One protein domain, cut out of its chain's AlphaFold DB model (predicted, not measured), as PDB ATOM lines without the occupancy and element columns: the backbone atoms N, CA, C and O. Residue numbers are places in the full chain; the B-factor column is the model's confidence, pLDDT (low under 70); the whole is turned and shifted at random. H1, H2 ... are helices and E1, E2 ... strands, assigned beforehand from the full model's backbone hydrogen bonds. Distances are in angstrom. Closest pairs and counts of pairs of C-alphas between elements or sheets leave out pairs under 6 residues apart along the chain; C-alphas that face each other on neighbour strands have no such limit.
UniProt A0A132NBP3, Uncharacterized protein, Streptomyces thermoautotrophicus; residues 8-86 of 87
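What this domain is: This is residues 8 to 86 of the 87 residues of an uncharacterized protein of Streptomyces thermoautotrophicus (UniProt A0A132NBP3). With little regular structure, this domain has a small three-strand sheet toward one end and two short helices, H1 and H2, toward the other, with long stretches that hold no named element at residues 34 to 48 and 59 to 79. The 79 printed residues, 28 in named elements, run E1, E2, E3, H1, H2; the class is mixed. The sheet E1-E2-E3 is an antiparallel meander, each strand the neighbour of the one before. The whole is only just loose, close to compact, with a radius of gyration of the C-alphas of 14.0 A and spans of 39 by 32 by 19 A.

How they stand to each other: Look first at inner strand E2, residues 20 to 24. It forms hairpins with E1, residues 12 to 15 (N 13 to O 22, 2.8 A), and E3, residues 31 to 33 (N 23 to O 32, 2.8 A). H1, residues 49 to 58, and H2, residues 80 to 85, are not on the sheet and are apart from each other. In both, every O i to N i+4 pair is within hydrogen-bond range.

Where its parts are: Find C-alpha 12 at (40.106, 27.624, 53.424), where E1 begins, 10.3 A long; E2 runs 11.8 A and E3 6.3 A. H1 runs 14.2 A from C-alpha 49 at (23.461, 32.266, 47.935); H2, 8.4 A, ends at C-alpha 85 (16.496, 38.605, 58.756).

The domain as a whole: The farthest C-alphas, of Cys 40 and Gly 60, are 40.8 A apart. The links E3 to H1 and H1 to H2 are long. The printed part has no cut, and no printed residue is under 70.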
ATOM      1  N   ASP A   8      48.354  32.821  53.997       74.12
ATOM      2  CA  ASP A   8      48.237  32.724  52.537       74.12
ATOM      3  C   ASP A   8      48.404  31.289  52.000       74.12
ATOM      4  O   ASP A   8      48.023  30.993  50.867       74.12
ATOM      5  N   ASP A   9      48.950  30.369  52.803       77.88
ATOM      6  CA  ASP A   9      49.068  28.950  52.441       77.88
ATOM      7  C   ASP A   9      47.752  28.181  52.651       77.88
ATOM      8  O   ASP A   9      47.616  27.029  52.220       77.88
ATOM      9  N   LEU A  10      46.787  28.791  53.348       79.56
ATOM     10  CA  LEU A  10      45.575  28.139  53.808       79.56
ATOM     11  C   LEU A  10      44.425  28.450  52.849       79.56
ATOM     12  O   LEU A  10      43.794  29.493  52.916       79.56
ATOM     13  N   ALA A  11      44.124  27.495  51.972       86.75
ATOM     14  CA  ALA A  11      43.085  27.645  50.953       86.75
ATOM     15  C   ALA A  11      41.646  27.626  51.508       86.75
ATOM     16  O   ALA A  11      40.711  27.532  50.729       86.75
ATOM     17  N   PHE A  12      41.442  27.642  52.828       88.19
ATOM     18  CA  PHE A  12      40.106  27.624  53.424       88.19
ATOM     19  C   PHE A  12      39.555  29.045  53.507       88.19
ATOM     20  O   PHE A  12      40.163  29.914  54.131       88.19
ATOM     21  N   HIS A  13      38.367  29.247  52.954       89.75
ATOM     22  CA  HIS A  13      37.702  30.536  52.871       89.75
ATOM     23  C   HIS A  13      36.313  30.477  53.514       89.75
ATOM     24  O   HIS A  13      35.611  29.464  53.446       89.75
ATOM     25  N   TYR A  14      35.912  31.579  54.147       92.69
ATOM     26  CA  TYR A  14      34.554  31.777  54.636       92.69
ATOM     27  C   TYR A  14      33.978  33.070  54.058       92.69
ATOM     28  O   TYR A  14      34.439  34.164  54.383       92.69
ATOM     29  N   SER A  15      32.928  32.940  53.247       94.12
ATOM     30  CA  SER A  15      32.161  34.073  52.731       94.12
ATOM     31  C   SER A  15      31.093  34.461  53.746       94.12
ATOM     32  O   SER A  15      30.037  33.835  53.833       94.12
ATOM     33  N   ALA A  16      31.338  35.520  54.520       96.12
ATOM     34  CA  ALA A  16      30.360  36.011  55.494       96.12
ATOM     35  C   ALA A  16      29.066  36.507  54.822       96.12
ATOM     36  O   ALA A  16      27.977  36.317  55.363       96.12
ATOM     37  N   ARG A  17      29.179  37.091  53.622       96.00
ATOM     38  CA  ARG A  17      28.052  37.596  52.826       96.00
ATOM     39  C   ARG A  17      27.040  36.501  52.486       96.00
ATOM     40  O   ARG A  17      25.842  36.750  52.582       96.00
ATOM     41  N   LEU A  18      27.534  35.315  52.125       96.12
ATOM     42  CA  LEU A  18      26.728  34.190  51.632       96.12
ATOM     43  C   LEU A  18      26.633  33.025  52.627       96.12
ATOM     44  O   LEU A  18      25.953  32.043  52.360       96.12
ATOM     45  N   ARG A  19      27.296  33.118  53.787       96.88
ATOM     46  CA  ARG A  19      27.416  32.033  54.775       96.88
ATOM     47  C   ARG A  19      27.935  30.729  54.151       96.88
ATOM     48  O   ARG A  19      27.447  29.640  54.441       96.88
ATOM     49  N   GLU A  20      28.956  30.854  53.314       95.31
ATOM     50  CA  GLU A  20      29.579  29.729  52.617       95.31
ATOM     51  C   GLU A  20      30.951  29.420  53.199       95.31
ATOM     52  O   GLU A  20      31.758  30.320  53.445       95.31
ATOM     53  N   TYR A  21      31.228  28.133  53.367       94.94
ATOM     54  CA  TYR A  21      32.564  27.624  53.643       94.94
ATOM     55  C   TYR A  21      33.108  27.012  52.363       94.94
ATOM     56  O   TYR A  21      32.404  26.250  51.702       94.94
ATOM     57  N   GLY A  22      34.352  27.317  52.018       93.19
ATOM     58  CA  GLY A  22      34.920  26.857  50.763       93.19
ATOM     59  C   GLY A  22      36.420  26.638  50.794       93.19
ATOM     60  O   GLY A  22      37.111  27.012  51.742       93.19
ATOM     61  N   ILE A  23      36.905  26.004  49.731       91.81
ATOM     62  CA  ILE A  23      38.323  25.889  49.412       91.81
ATOM     63  C   ILE A  23      38.594  26.677  48.135       91.81
ATOM     64  O   ILE A  23      38.002  26.387  47.094       91.81
ATOM     65  N   ASP A  24      39.506  27.638  48.200       89.38
ATOM     66  CA  ASP A  24      39.923  28.421  47.044       89.38
ATOM     67  C   ASP A  24      40.825  27.593  46.124       89.38
ATOM     68  O   ASP A  24      41.772  26.923  46.558       89.38
ATOM     69  N   TYR A  25      40.563  27.654  44.818       85.81
ATOM     70  CA  TYR A  25      41.470  27.061  43.841       85.81
ATOM     71  C   TYR A  25      42.728  27.921  43.690       85.81
ATOM     72  O   TYR A  25      42.671  29.147  43.579       85.81
ATOM     73  N   LYS A  26      43.891  27.265  43.602       78.62
ATOM     74  CA  LYS A  26      45.154  27.944  43.284       78.62
ATOM     75  C   LYS A  26      45.045  28.583  41.896       78.62
ATOM     76  O   LYS A  26      44.996  27.865  40.902       78.62
ATOM     77  N   GLY A  27      45.026  29.913  41.840       73.25
ATOM     78  CA  GLY A  27      44.836  30.676  40.599       73.25
ATOM     79  C   GLY A  27      43.533  31.482  40.528       73.25
ATOM     80  O   GLY A  27      43.387  32.263  39.594       73.25
ATOM     81  N   GLY A  28      42.648  31.358  41.527       74.12
ATOM     82  CA  GLY A  28      41.463  32.203  41.701       74.12
ATOM     83  C   GLY A  28      40.302  31.900  40.745       74.12
ATOM     84  O   GLY A  28      40.368  31.001  39.910       74.12
ATOM     85  N   GLY A  29      39.214  32.661  40.894       74.75
ATOM     86  CA  GLY A  29      38.054  32.663  39.986       74.75
ATOM     87  C   GLY A  29      36.965  31.627  40.275       74.75
ATOM     88  O   GLY A  29      35.844  31.792  39.803       74.75
ATOM     89  N   SER A  30      37.257  30.615  41.086       79.88
ATOM     90  CA  SER A  30      36.282  29.623  41.541       79.88
ATOM     91  C   SER A  30      36.572  29.240  42.989       79.88
ATOM     92  O   SER A  30      37.715  29.337  43.444       79.88
ATOM     93  N   PHE A  31      35.559  28.733  43.682       87.25
ATOM     94  CA  PHE A  31      35.692  28.139  45.010       87.25
ATOM     95  C   PHE A  31      34.974  26.784  45.039       87.25
ATOM     96  O   PHE A  31      33.990  26.581  44.328       87.25
ATOM     97  N   GLN A  32      35.484  25.838  45.827       91.88
ATOM     98  CA  GLN A  32      34.827  24.559  46.097       91.88
ATOM     99  C   GLN A  32      34.070  24.663  47.418       91.88
ATOM    100  O   GLN A  32      34.700  24.744  48.470       91.88
ATOM    101  N   GLU A  33      32.740  24.626  47.377       94.56
ATOM    102  CA  GLU A  33      31.913  24.644  48.588       94.56
ATOM    103  C   GLU A  33      32.161  23.402  49.462       94.56
ATOM    104  O   GLU A  33      32.354  22.285  48.961       94.56
ATOM    105  N   ILE A  34      32.158  23.612  50.779       95.19
ATOM    106  CA  ILE A  34      32.237  22.589  51.817       95.19
ATOM    107  C   ILE A  34      30.865  22.471  52.493       95.19
ATOM    108  O   ILE A  34      30.456  23.354  53.241       95.19
ATOM    109  N   GLU A  35      30.199  21.327  52.324       96.56
ATOM    110  CA  GLU A  35      28.891  21.059  52.952       96.56
ATOM    111  C   GLU A  35      28.988  20.440  54.362       96.56
ATOM    112  O   GLU A  35      28.042  20.484  55.155       96.56
ATOM    113  N   TYR A  36      30.128  19.827  54.693       96.75
ATOM    114  CA  TYR A  36      30.352  19.123  55.957       96.75
ATOM    115  C   TYR A  36      31.655  19.583  56.597       96.75
ATOM    116  O   TYR A  36      32.688  19.665  55.940       96.75
ATOM    117  N   CYS A  37      31.627  19.833  57.906       93.12
ATOM    118  CA  CYS A  37      32.805  20.237  58.663       93.12
ATOM    119  C   CYS A  37      33.936  19.202  58.496       93.12
ATOM    120  O   CYS A  37      33.742  18.044  58.881       93.12
ATOM    121  N   PRO A  38      35.132  19.592  58.014       90.50
ATOM    122  CA  PRO A  38      36.213  18.644  57.740       90.50
ATOM    123  C   PRO A  38      36.828  18.043  59.014       90.50
ATOM    124  O   PRO A  38      37.552  17.055  58.938       90.50
ATOM    125  N   TRP A  39      36.534  18.611  60.190       91.19
ATOM    126  CA  TRP A  39      37.063  18.136  61.471       91.19
ATOM    127  C   TRP A  39      36.114  17.205  62.226       91.19
ATOM    128  O   TRP A  39      36.570  16.248  62.845       91.19
ATOM    129  N   CYS A  40      34.806  17.480  62.213       96.06
ATOM    130  CA  CYS A  40      33.829  16.708  62.992       96.06
ATOM    131  C   CYS A  40      32.753  16.011  62.150       96.06
ATOM    132  O   CYS A  40      31.929  15.290  62.705       96.06
ATOM    133  N   GLY A  41      32.720  16.239  60.834       95.88
ATOM    134  CA  GLY A  41      31.760  15.623  59.915       95.88
ATOM    135  C   GLY A  41      30.320  16.128  60.044       95.88
ATOM    136  O   GLY A  41      29.435  15.616  59.365       95.88
ATOM    137  N   LYS A  42      30.040  17.120  60.903       97.81
ATOM    138  CA  LYS A  42      28.696  17.698  61.025       97.81
ATOM    139  C   LYS A  42      28.341  18.478  59.758       97.81
ATOM    140  O   LYS A  42      29.163  19.257  59.275       97.81
ATOM    141  N   LYS A  43      27.109  18.304  59.268       97.12
ATOM    142  CA  LYS A  43      26.565  19.115  58.172       97.12
ATOM    143  C   LYS A  43      26.569  20.589  58.574       97.12
ATOM    144  O   LYS A  43      26.093  20.932  59.662       97.12
ATOM    145  N   LEU A  44      27.158  21.426  57.732       95.81
ATOM    146  CA  LEU A  44      27.198  22.868  57.933       95.81
ATOM    147  C   LEU A  44      25.818  23.471  57.626       95.81
ATOM    148  O   LEU A  44      25.004  22.830  56.951       95.81
ATOM    149  N   PRO A  45      25.501  24.664  58.163       94.69
ATOM    150  CA  PRO A  45      24.325  25.403  57.724       94.69
ATOM    151  C   PRO A  45      24.360  25.573  56.201       94.69
ATOM    152  O   PRO A  45      25.448  25.777  55.660       94.69
ATOM    153  N   PRO A  46      23.209  25.489  55.516       95.31
ATOM    154  CA  PRO A  46      23.176  25.721  54.085       95.31
ATOM    155  C   PRO A  46      23.640  27.152  53.769       95.31
ATOM    156  O   PRO A  46      23.405  28.067  54.585       95.31
ATOM    157  N   PRO A  47      24.274  27.341  52.601       96.44
ATOM    158  CA  PRO A  47      24.615  28.664  52.113       96.44
ATOM    159  C   PRO A  47      23.347  29.485  51.878       96.44
ATOM    160  O   PRO A  47      22.246  28.946  51.793       96.44
ATOM    161  N   LEU A  48      23.521  30.797  51.801       97.69
ATOM    162  CA  LEU A  48      22.456  31.780  51.607       97.69
ATOM    163  C   LEU A  48      22.519  32.428  50.216       97.69
ATOM    164  O   LEU A  48      22.100  33.569  50.028       97.69
ATOM    165  N   THR A  49      23.123  31.731  49.259       95.38
ATOM    166  CA  THR A  49      23.461  32.266  47.935       95.38
ATOM    167  C   THR A  49      22.232  32.507  47.082       95.38
ATOM    168  O   THR A  49      22.101  33.578  46.492       95.38
ATOM    169  N   GLU A  50      21.281  31.576  47.098       95.88
ATOM    170  CA  GLU A  50      20.006  31.752  46.402       95.88
ATOM    171  C   GLU A  50      19.174  32.869  47.044       95.88
ATOM    172  O   GLU A  50      18.677  33.742  46.336       95.88
ATOM    173  N   GLU A  51      19.106  32.926  48.379       97.44
ATOM    174  CA  GLU A  51      18.409  33.995  49.100       97.44
ATOM    175  C   GLU A  51      19.034  35.370  48.838       97.44
ATOM    176  O   GLU A  51      18.326  36.375  48.735       97.44
ATOM    177  N   TRP A  52      20.360  35.435  48.715       97.31
ATOM    178  CA  TRP A  52      21.052  36.657  48.330       97.31
ATOM    179  C   TRP A  52      20.711  37.046  46.885       97.31
ATOM    180  O   TRP A  52      20.355  38.199  46.638       97.31
ATOM    181  N   TYR A  53      20.727  36.098  45.941       96.38
ATOM    182  CA  TYR A  53      20.336  36.344  44.548       96.38
ATOM    183  C   TYR A  53      18.877  36.765  44.391       96.38
ATOM    184  O   TYR A  53      18.574  37.589  43.526       96.38
ATOM    185  N   ASP A  54      17.964  36.225  45.193       96.50
ATOM    186  CA  ASP A  54      16.571  36.672  45.235       96.50
ATOM    187  C   ASP A  54      16.483  38.141  45.667       96.50
ATOM    188  O   ASP A  54      15.886  38.952  44.962       96.50
ATOM    189  N   ARG A  55      17.171  38.527  46.746       95.88
ATOM    190  CA  ARG A  55      17.183  39.924  47.220       95.88
ATOM    191  C   ARG A  55      17.799  40.889  46.217       95.88
ATOM    192  O   ARG A  55      17.306  41.998  46.043       95.88
ATOM    193  N   VAL A  56      18.869  40.484  45.540       96.88
ATOM    194  CA  VAL A  56      19.484  41.304  44.490       96.88
ATOM    195  C   VAL A  56      18.527  41.479  43.304       96.88
ATOM    196  O   VAL A  56      18.399  42.586  42.781       96.88
ATOM    197  N   ARG A  57      17.766  40.440  42.934       96.50
ATOM    198  CA  ARG A  57      16.703  40.550  41.919       96.50
ATOM    199  C   ARG A  57      15.557  41.462  42.356       96.50
ATOM    200  O   ARG A  57      15.051  42.219  41.532       96.50
ATOM    201  N   GLU A  58      15.183  41.454  43.632       95.38
ATOM    202  CA  GLU A  58      14.168  42.365  44.191       95.38
ATOM    203  C   GLU A  58      14.578  43.844  44.104       95.38
ATOM    204  O   GLU A  58      13.714  44.715  43.998       95.38
ATOM    205  N   LEU A  59      15.883  44.138  44.081       94.44
ATOM    206  CA  LEU A  59      16.409  45.487  43.838       94.44
ATOM    207  C   LEU A  59      16.373  45.907  42.358       94.44
ATOM    208  O   LEU A  59      16.697  47.050  42.043       94.44
ATOM    209  N   GLY A  60      15.962  45.014  41.453       95.50
ATOM    210  CA  GLY A  60      15.849  45.281  40.019       95.50
ATOM    211  C   GLY A  60      17.053  44.833  39.188       95.50
ATOM    212  O   GLY A  60      17.085  45.102  37.987       95.50
ATOM    213  N   PHE A  61      18.027  44.134  39.778       94.81
ATOM    214  CA  PHE A  61      19.144  43.571  39.024       94.81
ATOM    215  C   PHE A  61      18.754  42.225  38.401       94.81
ATOM    216  O   PHE A  61      18.622  41.218  39.092       94.81
ATOM    217  N   GLU A  62      18.596  42.193  37.075       89.81
ATOM    218  CA  GLU A  62      18.181  40.981  36.348       89.81
ATOM    219  C   GLU A  62      19.203  39.840  36.443       89.81
ATOM    220  O   GLU A  62      18.825  38.668  36.456       89.81
ATOM    221  N   ASN A  63      20.496  40.174  36.528       92.50
ATOM    222  CA  ASN A  63      21.576  39.202  36.648       92.50
ATOM    223  C   ASN A  63      22.455  39.492  37.877       92.50
ATOM    224  O   ASN A  63      23.432  40.234  37.759       92.50
ATOM    225  N   PRO A  64      22.151  38.877  39.036       92.25
ATOM    226  CA  PRO A  64      22.907  39.063  40.276       92.25
ATOM    227  C   PRO A  64      24.404  38.750  40.188       92.25
ATOM    228  O   PRO A  64      25.181  39.298  40.961       92.25
ATOM    229  N   TRP A  65      24.822  37.898  39.246       87.88
ATOM    230  CA  TRP A  65      26.230  37.533  39.053       87.88
ATOM    231  C   TRP A  65      27.088  38.656  38.466       87.88
ATOM    232  O   TRP A  65      28.311  38.576  38.526       87.88
ATOM    233  N   LEU A  66      26.460  39.659  37.847       90.94
ATOM    234  CA  LEU A  66      27.139  40.774  37.182       90.94
ATOM    235  C   LEU A  66      27.024  42.086  37.962       90.94
ATOM    236  O   LEU A  66      27.412  43.130  37.446       90.94
ATOM    237  N   VAL A  67      26.438  42.051  39.159       92.44
ATOM    238  CA  VAL A  67      26.254  43.254  39.966       92.44
ATOM    239  C   VAL A  67      27.552  43.559  40.693       92.44
ATOM    240  O   VAL A  67      28.065  42.724  41.438       92.44
ATOM    241  N   GLU A  68      28.069  44.764  40.477       92.88
ATOM    242  CA  GLU A  68      29.227  45.263  41.204       92.88
ATOM    243  C   GLU A  68      28.831  45.603  42.641       92.88
ATOM    244  O   GLU A  68      27.730  46.093  42.907       92.88
ATOM    245  N   ASP A  69      29.749  45.387  43.586       91.38
ATOM    246  CA  ASP A  69      29.477  45.661  44.998       91.38
ATOM    247  C   ASP A  69      29.036  47.117  45.206       91.38
ATOM    248  O   ASP A  69      28.142  47.362  46.012       91.38
ATOM    249  N   ASP A  70      29.590  48.073  44.452       94.38
ATOM    250  CA  ASP A  70      29.263  49.500  44.557       94.38
ATOM    251  C   ASP A  70      27.813  49.864  44.219       94.38
ATOM    252  O   ASP A  70      27.312  50.857  44.755       94.38
ATOM    253  N   ASP A  71      27.115  49.024  43.457       94.69
ATOM    254  CA  ASP A  71      25.705  49.210  43.105       94.69
ATOM    255  C   ASP A  71      24.744  48.622  44.157       94.69
ATOM    256  O   ASP A  71      23.538  48.883  44.132       94.69
ATOM    257  N   LEU A  72      25.260  47.844  45.115       95.00
ATOM    258  CA  LEU A  72      24.462  47.184  46.149       95.00
ATOM    259  C   LEU A  72      24.375  48.008  47.442       95.00
ATOM    260  O   LEU A  72      25.354  48.638  47.842       95.00
ATOM    261  N   PRO A  73      23.258  47.947  48.188       95.00
ATOM    262  CA  PRO A  73      23.204  48.425  49.569       95.00
ATOM    263  C   PRO A  73      24.297  47.794  50.449       95.00
ATOM    264  O   PRO A  73      24.625  46.616  50.288       95.00
ATOM    265  N   GLU A  74      24.839  48.552  51.411       93.69
ATOM    266  CA  GLU A  74      25.933  48.103  52.298       93.69
ATOM    267  C   GLU A  74      25.581  46.797  53.035       93.69
ATOM    268  O   GLU A  74      26.432  45.931  53.257       93.69
ATOM    269  N   GLU A  75      24.308  46.617  53.385       94.69
ATOM    270  CA  GLU A  75      23.824  45.433  54.085       94.69
ATOM    271  C   GLU A  75      24.009  44.158  53.260       94.69
ATOM    272  O   GLU A  75      24.385  43.132  53.829       94.69
ATOM    273  N   LEU A  76      23.786  44.221  51.942       96.12
ATOM    274  CA  LEU A  76      23.937  43.085  51.026       96.12
ATOM    275  C   LEU A  76      25.397  42.800  50.666       96.12
ATOM    276  O   LEU A  76      25.700  41.692  50.231       96.12
ATOM    277  N   ARG A  77      26.316  43.740  50.901       95.44
ATOM    278  CA  ARG A  77      27.765  43.511  50.744       95.44
ATOM    279  C   ARG A  77      28.365  42.724  51.916       95.44
ATOM    280  O   ARG A  77      29.496  42.256  51.839       95.44
ATOM    281  N   THR A  78      27.625  42.585  53.015       96.44
ATOM    282  CA  THR A  78      28.109  42.006  54.277       96.44
ATOM    283  C   THR A  78      27.175  40.909  54.787       96.44
ATOM    284  O   THR A  78      26.261  40.481  54.096       96.44
ATOM    285  N   ASP A  79      27.396  40.425  56.007       97.25
ATOM    286  CA  ASP A  79      26.520  39.454  56.667       97.25
ATOM    287  C   ASP A  79      25.288  40.087  57.344       97.25
ATOM    288  O   ASP A  79      24.450  39.395  57.931       97.25
ATOM    289  N   ARG A  80      25.162  41.419  57.285       97.50
ATOM    290  CA  ARG A  80      24.110  42.162  57.989       97.50
ATOM    291  C   ARG A  80      22.717  41.811  57.481       97.50
ATOM    292  O   ARG A  80      21.813  41.666  58.303       97.50
ATOM    293  N   TRP A  81      22.543  41.644  56.170       96.94
ATOM    294  CA  TRP A  81      21.229  41.403  55.565       96.94
ATOM    295  C   TRP A  81      20.548  40.134  56.097       96.94
ATOM    296  O   TRP A  81      19.336  40.138  56.326       96.94
ATOM    297  N   TRP A  82      21.315  39.061  56.317       97.00
ATOM    298  CA  TRP A  82      20.777  37.782  56.778       97.00
ATOM    299  C   TRP A  82      20.707  37.715  58.300       97.00
ATOM    300  O   TRP A  82      19.736  37.192  58.842       97.00
ATOM    301  N   LYS A  83      21.650  38.350  59.008       96.81
ATOM    302  CA  LYS A  83      21.583  38.492  60.471       96.81
ATOM    303  C   LYS A  83      20.351  39.271  60.918       96.81
ATOM    304  O   LYS A  83      19.694  38.876  61.876       96.81
ATOM    305  N   GLN A  84      20.016  40.356  60.221       95.94
ATOM    306  CA  GLN A  84      18.806  41.136  60.493       95.94
ATOM    307  C   GLN A  84      17.527  40.373  60.128       95.94
ATOM    308  O   GLN A  84      16.496  40.573  60.763       95.94
ATOM    309  N   ALA A  85      17.602  39.476  59.142       94.00
ATOM    310  CA  ALA A  85      16.496  38.605  58.756       94.00
ATOM    311  C   ALA A  85      16.337  37.364  59.656       94.00
ATOM    312  O   ALA A  85      15.334  36.665  59.539       94.00
ATOM    313  N   GLY A  86      17.297  37.097  60.551       94.56
ATOM    314  CA  GLY A  86      17.282  35.934  61.440       94.56
ATOM    315  C   GLY A  86      17.538  34.604  60.728       94.56
ATOM    316  O   GLY A  86      17.034  33.579  61.186       94.56
TER     317      GLY A  86